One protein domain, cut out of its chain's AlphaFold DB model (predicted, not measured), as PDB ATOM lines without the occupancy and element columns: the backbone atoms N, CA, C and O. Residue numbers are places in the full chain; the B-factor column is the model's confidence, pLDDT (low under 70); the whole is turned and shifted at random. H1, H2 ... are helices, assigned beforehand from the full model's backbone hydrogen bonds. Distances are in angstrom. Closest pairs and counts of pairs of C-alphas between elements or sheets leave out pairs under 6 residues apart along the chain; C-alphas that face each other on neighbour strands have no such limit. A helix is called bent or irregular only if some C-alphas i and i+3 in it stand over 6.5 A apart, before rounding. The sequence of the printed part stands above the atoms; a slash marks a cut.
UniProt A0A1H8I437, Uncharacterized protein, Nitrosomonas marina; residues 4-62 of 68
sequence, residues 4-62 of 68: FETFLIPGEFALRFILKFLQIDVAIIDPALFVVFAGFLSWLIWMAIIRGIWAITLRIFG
ATOM      1  N   PHE A   4     193.714 217.076 107.814       66.06
ATOM      2  CA  PHE A   4     192.632 217.830 107.192       66.06
ATOM      3  C   PHE A   4     191.271 217.119 107.250       66.06
ATOM      4  O   PHE A   4     190.248 217.772 107.432       66.06
ATOM      5  N   GLU A   5     191.250 215.788 107.160       73.00
ATOM      6  CA  GLU A   5     190.012 215.000 107.232       73.00
ATOM      7  C   GLU A   5     189.378 215.136 108.620       73.00
ATOM      8  O   GLU A   5     188.167 215.299 108.731       73.00
ATOM      9  N   THR A   6     190.194 215.192 109.679       79.25
ATOM     10  CA  THR A   6     189.717 215.384 111.056       79.25
ATOM     11  C   THR A   6     189.010 216.725 111.244       79.25
ATOM     12  O   THR A   6     188.017 216.805 111.967       79.25
ATOM     13  N   PHE A   7     189.482 217.780 110.572       83.81
ATOM     14  CA  PHE A   7     188.862 219.101 110.660       83.81
ATOM     15  C   PHE A   7     187.483 219.160 110.016       83.81
ATOM     16  O   PHE A   7     186.719 220.035 110.395       83.81
ATOM     17  N   LEU A   8     187.142 218.263 109.091       88.00
ATOM     18  CA  LEU A   8     185.847 218.252 108.399       88.00
ATOM     19  C   LEU A   8     184.766 217.455 109.141       88.00
ATOM     20  O   LEU A   8     183.584 217.751 108.969       88.00
ATOM     21  N   ILE A   9     185.155 216.513 110.009       88.44
ATOM     22  CA  ILE A   9     184.237 215.588 110.702       88.44
ATOM     23  C   ILE A   9     183.042 216.302 111.365       88.44
ATOM     24  O   ILE A   9     181.906 215.883 111.125       88.44
ATOM     25  N   PRO A  10     183.229 217.374 112.166       89.88
ATOM     26  CA  PRO A  10     182.102 218.027 112.834       89.88
ATOM     27  C   PRO A  10     181.094 218.614 111.840       89.88
ATOM     28  O   PRO A  10     179.884 218.513 112.039       89.88
ATOM     29  N   GLY A  11     181.594 219.203 110.755       90.75
ATOM     30  CA  GLY A  11     180.765 219.803 109.720       90.75
ATOM     31  C   GLY A  11     180.042 218.783 108.852       90.75
ATOM     32  O   GLY A  11     178.868 218.979 108.551       90.75
ATOM     33  N   GLU A  12     180.685 217.665 108.512       92.12
ATOM     34  CA  GLU A  12     180.018 216.563 107.807       92.12
ATOM     35  C   GLU A  12     178.886 215.967 108.644       92.12
ATOM     36  O   GLU A  12     177.798 215.704 108.127       92.12
ATOM     37  N   PHE A  13     179.121 215.780 109.946       92.88
ATOM     38  CA  PHE A  13     178.105 215.280 110.863       92.88
ATOM     39  C   PHE A  13     176.920 216.249 110.965       92.88
ATOM     40  O   PHE A  13     175.768 215.836 110.819       92.88
ATOM     41  N   ALA A  14     177.199 217.543 111.148       92.88
ATOM     42  CA  ALA A  14     176.174 218.580 111.199       92.88
ATOM     43  C   ALA A  14     175.372 218.659 109.891       92.88
ATOM     44  O   ALA A  14     174.143 218.703 109.925       92.88
ATOM     45  N   LEU A  15     176.044 218.609 108.738       92.94
ATOM     46  CA  LEU A  15     175.384 218.669 107.439       92.94
ATOM     47  C   LEU A  15     174.490 217.448 107.208       92.94
ATOM     48  O   LEU A  15     173.331 217.605 106.831       92.94
ATOM     49  N   ARG A  16     174.976 216.234 107.498       91.50
ATOM     50  CA  ARG A  16     174.162 215.006 107.412       91.50
ATOM     51  C   ARG A  16     172.944 215.068 108.328       91.50
ATOM     52  O   ARG A  16     171.870 214.620 107.932       91.50
ATOM     53  N   PHE A  17     173.092 215.629 109.526       92.88
ATOM     54  CA  PHE A  17     171.979 215.823 110.451       92.88
ATOM     55  C   PHE A  17     170.931 216.793 109.888       92.88
ATOM     56  O   PHE A  17     169.744 216.467 109.886       92.88
ATOM     57  N   ILE A  18     171.363 217.941 109.351       91.75
ATOM     58  CA  ILE A  18     170.478 218.940 108.729       91.75
ATOM     59  C   ILE A  18     169.746 218.345 107.523       91.75
ATOM     60  O   ILE A  18     168.528 218.463 107.421       91.75
ATOM     61  N   LEU A  19     170.463 217.660 106.632       91.50
ATOM     62  CA  LEU A  19     169.871 217.045 105.442       91.50
ATOM     63  C   LEU A  19     168.865 215.951 105.807       91.50
ATOM     64  O   LEU A  19     167.774 215.908 105.245       91.50
ATOM     65  N   LYS A  20     169.185 215.124 106.811       91.44
ATOM     66  CA  LYS A  20     168.262 214.113 107.336       91.44
ATOM     67  C   LYS A  20     167.005 214.748 107.932       91.44
ATOM     68  O   LYS A  20     165.912 214.229 107.723       91.44
ATOM     69  N   PHE A  21     167.150 215.857 108.653       93.25
ATOM     70  CA  PHE A  21     166.018 216.605 109.202       93.25
ATOM     71  C   PHE A  21     165.119 217.179 108.096       93.25
ATOM     72  O   PHE A  21     163.898 217.139 108.214       93.25
ATOM     73  N   LEU A  22     165.716 217.643 106.996       92.56
ATOM     74  CA  LEU A  22     165.011 218.167 105.824       92.56
ATOM     75  C   LEU A  22     164.506 217.082 104.857       92.56
ATOM     76  O   LEU A  22     163.928 217.421 103.830       92.56
ATOM     77  N   GLN A  23     164.719 215.797 105.166       90.81
ATOM     78  CA  GLN A  23     164.397 214.660 104.292       90.81
ATOM     79  C   GLN A  23     165.034 214.754 102.888       90.81
ATOM     80  O   GLN A  23     164.495 214.231 101.916       90.81
ATOM     81  N   ILE A  24     166.198 215.404 102.780       87.94
ATOM     82  CA  ILE A  24     166.966 215.510 101.535       87.94
ATOM     83  C   ILE A  24     167.954 214.347 101.474       87.94
ATOM     84  O   ILE A  24     168.764 214.162 102.387       87.94
ATOM     85  N   ASP A  25     167.911 213.579 100.387       85.50
ATOM     86  CA  ASP A  25     168.875 212.509 100.164       85.50
ATOM     87  C   ASP A  25     170.252 213.091  99.809       85.50
ATOM     88  O   ASP A  25     170.405 213.901  98.891       85.50
ATOM     89  N   VAL A  26     171.270 212.652 100.547       79.38
ATOM     90  CA  VAL A  26     172.668 213.056 100.360       79.38
ATOM     91  C   VAL A  26     173.180 212.624  98.983       79.38
ATOM     92  O   VAL A  26     174.038 213.301  98.426       79.38
ATOM     93  N   ALA A  27     172.636 211.544  98.408       81.44
ATOM     94  CA  ALA A  27     173.040 211.042  97.095       81.44
ATOM     95  C   ALA A  27     172.691 211.991  95.931       81.44
ATOM     96  O   ALA A  27     173.262 211.864  94.851       81.44
ATOM     97  N   ILE A  28     171.766 212.932  96.143       86.88
ATOM     98  CA  ILE A  28     171.327 213.902  95.126       86.88
ATOM     99  C   ILE A  28     172.257 215.130  95.096       86.88
ATOM    100  O   ILE A  28     172.272 215.887  94.127       86.88
ATOM    101  N   ILE A  29     173.046 215.343  96.151       85.94
ATOM    102  CA  ILE A  29     173.907 216.516  96.295       85.94
ATOM    103  C   ILE A  29     175.243 216.247  95.612       85.94
ATOM    104  O   ILE A  29     175.868 215.210  95.829       85.94
ATOM    105  N   ASP A  30     175.712 217.217  94.827       90.75
ATOM    106  CA  ASP A  30     177.050 217.174  94.246       90.75
ATOM    107  C   ASP A  30     178.107 216.983  95.359       90.75
ATOM    108  O   ASP A  30     178.134 217.762  96.324       90.75
ATOM    109  N   PRO A  31     178.996 215.978  95.248       88.12
ATOM    110  CA  PRO A  31     180.028 215.718  96.246       88.12
ATOM    111  C   PRO A  31     180.903 216.938  96.568       88.12
ATOM    112  O   PRO A  31     181.295 217.121  97.722       88.12
ATOM    113  N   ALA A  32     181.189 217.800  95.588       89.25
ATOM    114  CA  ALA A  32     181.977 219.010  95.806       89.25
ATOM    115  C   ALA A  32     181.209 220.038  96.651       89.25
ATOM    116  O   ALA A  32     181.769 220.612  97.589       89.25
ATOM    117  N   LEU A  33     179.914 220.230  96.373       90.12
ATOM    118  CA  LEU A  33     179.045 221.110  97.165       90.12
ATOM    119  C   LEU A  33     178.925 220.608  98.606       90.12
ATOM    120  O   LEU A  33     179.019 221.406  99.541       90.12
ATOM    121  N   PHE A  34     178.782 219.294  98.797       90.94
ATOM    122  CA  PHE A  34     178.717 218.694 100.128       90.94
ATOM    123  C   PHE A  34     179.961 219.029 100.960       90.94
ATOM    124  O   PHE A  34     179.835 219.478 102.100       90.94
ATOM    125  N   VAL A  35     181.158 218.879 100.383       90.81
ATOM    126  CA  VAL A  35     182.424 219.186 101.070       90.81
ATOM    127  C   VAL A  35     182.532 220.671 101.411       90.81
ATOM    128  O   VAL A  35     182.960 221.008 102.514       90.81
ATOM    129  N   VAL A  36     182.114 221.566 100.512       92.50
ATOM    130  CA  VAL A  36     182.127 223.014 100.772       92.50
ATOM    131  C   VAL A  36     181.212 223.360 101.947       92.50
ATOM    132  O   VAL A  36     181.656 224.003 102.899       92.50
ATOM    133  N   PHE A  37     179.961 222.891 101.937       91.81
ATOM    134  CA  PHE A  37     179.017 223.154 103.029       91.81
ATOM    135  C   PHE A  37     179.451 222.516 104.353       91.81
ATOM    136  O   PHE A  37     179.355 223.159 105.402       91.81
ATOM    137  N   ALA A  38     179.976 221.289 104.317       92.50
ATOM    138  CA  ALA A  38     180.553 220.637 105.486       92.50
ATOM    139  C   ALA A  38     181.752 221.436 106.022       92.50
ATOM    140  O   ALA A  38     181.851 221.659 107.226       92.50
ATOM    141  N   GLY A  39     182.617 221.954 105.149       92.31
ATOM    142  CA  GLY A  39     183.732 222.823 105.524       92.31
ATOM    143  C   GLY A  39     183.276 224.100 106.231       92.31
ATOM    144  O   GLY A  39     183.786 224.418 107.307       92.31
ATOM    145  N   PHE A  40     182.270 224.790 105.684       93.69
ATOM    146  CA  PHE A  40     181.685 225.981 106.310       93.69
ATOM    147  C   PHE A  40     181.097 225.684 107.693       93.69
ATOM    148  O   PHE A  40     181.395 226.393 108.657       93.69
ATOM    149  N   LEU A  41     180.301 224.618 107.819       94.00
ATOM    150  CA  LEU A  41     179.732 224.206 109.106       94.00
ATOM    151  C   LEU A  41     180.820 223.835 110.110       94.00
ATOM    152  O   LEU A  41     180.752 224.236 111.272       94.00
ATOM    153  N   SER A  42     181.846 223.117 109.661       94.31
ATOM    154  CA  SER A  42     182.942 222.728 110.536       94.31
ATOM    155  C   SER A  42     183.714 223.939 111.046       94.31
ATOM    156  O   SER A  42     184.015 224.024 112.235       94.31
ATOM    157  N   TRP A  43     183.974 224.924 110.182       93.06
ATOM    158  CA  TRP A  43     184.594 226.179 110.594       93.06
ATOM    159  C   TRP A  43     183.761 226.875 111.682       93.06
ATOM    160  O   TRP A  43     184.303 227.219 112.734       93.06
ATOM    161  N   LEU A  44     182.445 227.020 111.499       93.94
ATOM    162  CA  LEU A  44     181.582 227.629 112.518       93.94
ATOM    163  C   LEU A  44     181.661 226.895 113.866       93.94
ATOM    164  O   LEU A  44     181.778 227.540 114.913       93.94
ATOM    165  N   ILE A  45     181.660 225.560 113.842       93.44
ATOM    166  CA  ILE A  45     181.799 224.727 115.045       93.44
ATOM    167  C   ILE A  45     183.159 224.964 115.709       93.44
ATOM    168  O   ILE A  45     183.219 225.225 116.911       93.44
ATOM    169  N   TRP A  46     184.252 224.950 114.945       93.44
ATOM    170  CA  TRP A  46     185.590 225.211 115.478       93.44
ATOM    171  C   TRP A  46     185.731 226.619 116.055       93.44
ATOM    172  O   TRP A  46     186.339 226.780 117.111       93.44
ATOM    173  N   MET A  47     185.126 227.633 115.434       93.75
ATOM    174  CA  MET A  47     185.100 228.992 115.989       93.75
ATOM    175  C   MET A  47     184.366 229.040 117.328       93.75
ATOM    176  O   MET A  47     184.836 229.691 118.262       93.75
ATOM    177  N   ALA A  48     183.240 228.334 117.453       92.88
ATOM    178  CA  ALA A  48     182.521 228.233 118.718       92.88
ATOM    179  C   ALA A  48     183.357 227.515 119.792       92.88
ATOM    180  O   ALA A  48     183.434 227.999 120.923       92.88
ATOM    181  N   ILE A  49     184.038 226.422 119.430       93.31
ATOM    182  CA  ILE A  49     184.941 225.686 120.327       93.31
ATOM    183  C   ILE A  49     186.088 226.584 120.794       93.31
ATOM    184  O   ILE A  49     186.319 226.690 121.995       93.31
ATOM    185  N   ILE A  50     186.769 227.284 119.882       94.31
ATOM    186  CA  ILE A  50     187.873 228.196 120.222       94.31
ATOM    187  C   ILE A  50     187.384 229.312 121.146       94.31
ATOM    188  O   ILE A  50     188.043 229.612 122.139       94.31
ATOM    189  N   ARG A  51     186.211 229.900 120.879       93.25
ATOM    190  CA  ARG A  51     185.610 230.904 121.771       93.25
ATOM    191  C   ARG A  51     185.285 230.332 123.151       93.25
ATOM    192  O   ARG A  51     185.504 231.017 124.146       93.25
ATOM    193  N   GLY A  52     184.784 229.099 123.214       92.62
ATOM    194  CA  GLY A  52     184.522 228.393 124.468       92.62
ATOM    195  C   GLY A  52     185.803 228.149 125.261       92.62
ATOM    196  O   GLY A  52     185.874 228.507 126.434       92.62
ATOM    197  N   ILE A  53     186.842 227.628 124.603       94.44
ATOM    198  CA  ILE A  53     188.169 227.428 125.196       94.44
ATOM    199  C   ILE A  53     188.722 228.761 125.695       94.44
ATOM    200  O   ILE A  53     189.163 228.842 126.833       94.44
ATOM    201  N   TRP A  54     188.643 229.824 124.896       92.75
ATOM    202  CA  TRP A  54     189.100 231.153 125.296       92.75
ATOM    203  C   TRP A  54     188.381 231.667 126.550       92.75
ATOM    204  O   TRP A  54     189.029 232.136 127.483       92.75
ATOM    205  N   ALA A  55     187.055 231.529 126.612       89.88
ATOM    206  CA  ALA A  55     186.272 231.919 127.783       89.88
ATOM    207  C   ALA A  55     186.642 231.104 129.035       89.88
ATOM    208  O   ALA A  55     186.750 231.668 130.125       89.88
ATOM    209  N   ILE A  56     186.876 229.797 128.883       91.06
ATOM    210  CA  ILE A  56     187.337 228.920 129.968       91.06
ATOM    211  C   ILE A  56     188.732 229.346 130.435       91.06
ATOM    212  O   ILE A  56     188.950 229.510 131.632       91.06
ATOM    213  N   THR A  57     189.653 229.586 129.504       90.38
ATOM    214  CA  THR A  57     191.018 230.035 129.788       90.38
ATOM    215  C   THR A  57     191.010 231.350 130.564       90.38
ATOM    216  O   THR A  57     191.611 231.423 131.633       90.38
ATOM    217  N   LEU A  58     190.273 232.364 130.102       88.00
ATOM    218  CA  LEU A  58     190.147 233.639 130.820       88.00
ATOM    219  C   LEU A  58     189.623 233.450 132.249       88.00
ATOM    220  O   LEU A  58     190.143 234.068 133.179       88.00
ATOM    221  N   ARG A  59     188.644 232.556 132.432       86.31
ATOM    222  CA  ARG A  59     188.099 232.224 133.752       86.31
ATOM    223  C   ARG A  59     189.127 231.530 134.651       86.31
ATOM    224  O   ARG A  59     189.217 231.875 135.822       86.31
ATOM    225  N   ILE A  60     189.908 230.585 134.121       88.38
ATOM    226  CA  ILE A  60     190.952 229.866 134.873       88.38
ATOM    227  C   ILE A  60     192.067 230.817 135.317       88.38
ATOM    228  O   ILE A  60     192.514 230.747 136.457       88.38
ATOM    229  N   PHE A  61     192.495 231.729 134.444       86.56
ATOM    230  CA  PHE A  61     193.557 232.691 134.749       86.56
ATOM    231  C   PHE A  61     193.092 233.878 135.611       86.56
ATOM    232  O   PHE A  61     193.873 234.792 135.865       86.56
ATOM    233  N   GLY A  62     191.838 233.885 136.078       76.88
ATOM    234  CA  GLY A  62     191.319 234.946 136.940       76.88
ATOM    235  C   GLY A  62     191.121 236.285 136.226       76.88
ATOM    236  O   GLY A  62     190.890 237.298 136.882       76.88
TER     237      GLY A  62
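Overview. This is residues 4 to 62 of the 68 residues of an uncharacterized protein of Nitrosomonas marina (UniProt A0A1H8I437). Two helices cross as a lopsided X: the shorter H1, kinked near residue 11, lies across the longer H2, and a loop of residues 22 to 30 leads from the end of H1 to the start of H2. The crossing is nearer the start of H2, and residues 47 to 62, of which 47 to 60 belong to H2, stick out as a long arm that makes much of the length. The printed part has 59 residues with two named helices, H1 then H2, and no named strand; the class is all helix. The whole is loose, with a radius of gyration of the C-alphas of 14.8 A, and spans 51 by 24 by 13 A.

Along the chain. H1, residues 4 to 21, begins at C-alpha 4 at (192.632, 217.830, 107.192) and measures 26.7 A from first to last C-alpha. It is irregular: C-alphas 7 and 10 are 7.2 A apart. H2, residues 31 to 60, runs 42.6 A from C-alpha 31 at (180.028, 215.718, 96.246) to C-alpha 60 at (190.952, 229.866, 134.873).

Arrangement. H1 touches H2 with residues 7 to 15 alone, and H2 touches H1 with residues 35 to 45 alone. Their closest C-alphas are those of Gly 11 and Ser 42, 3.7 A apart. Their lines are only just about perpendicular, at 72 degrees. In H2 every O i to N i+4 pair is within hydrogen-bond range; in H1, 11 of 14 are.

Size, cuts and confidence. The two C-alphas farthest apart are those of Ile 28 and Gly 62, 50.9 A. The printed part has no cut, and the link from H1 to H2, 9 residues, is short. Residues 17 to 23 and 27 to 33 also stand free. The mean pLDDT of the printed part is 89.5, and residue 4 is under 70.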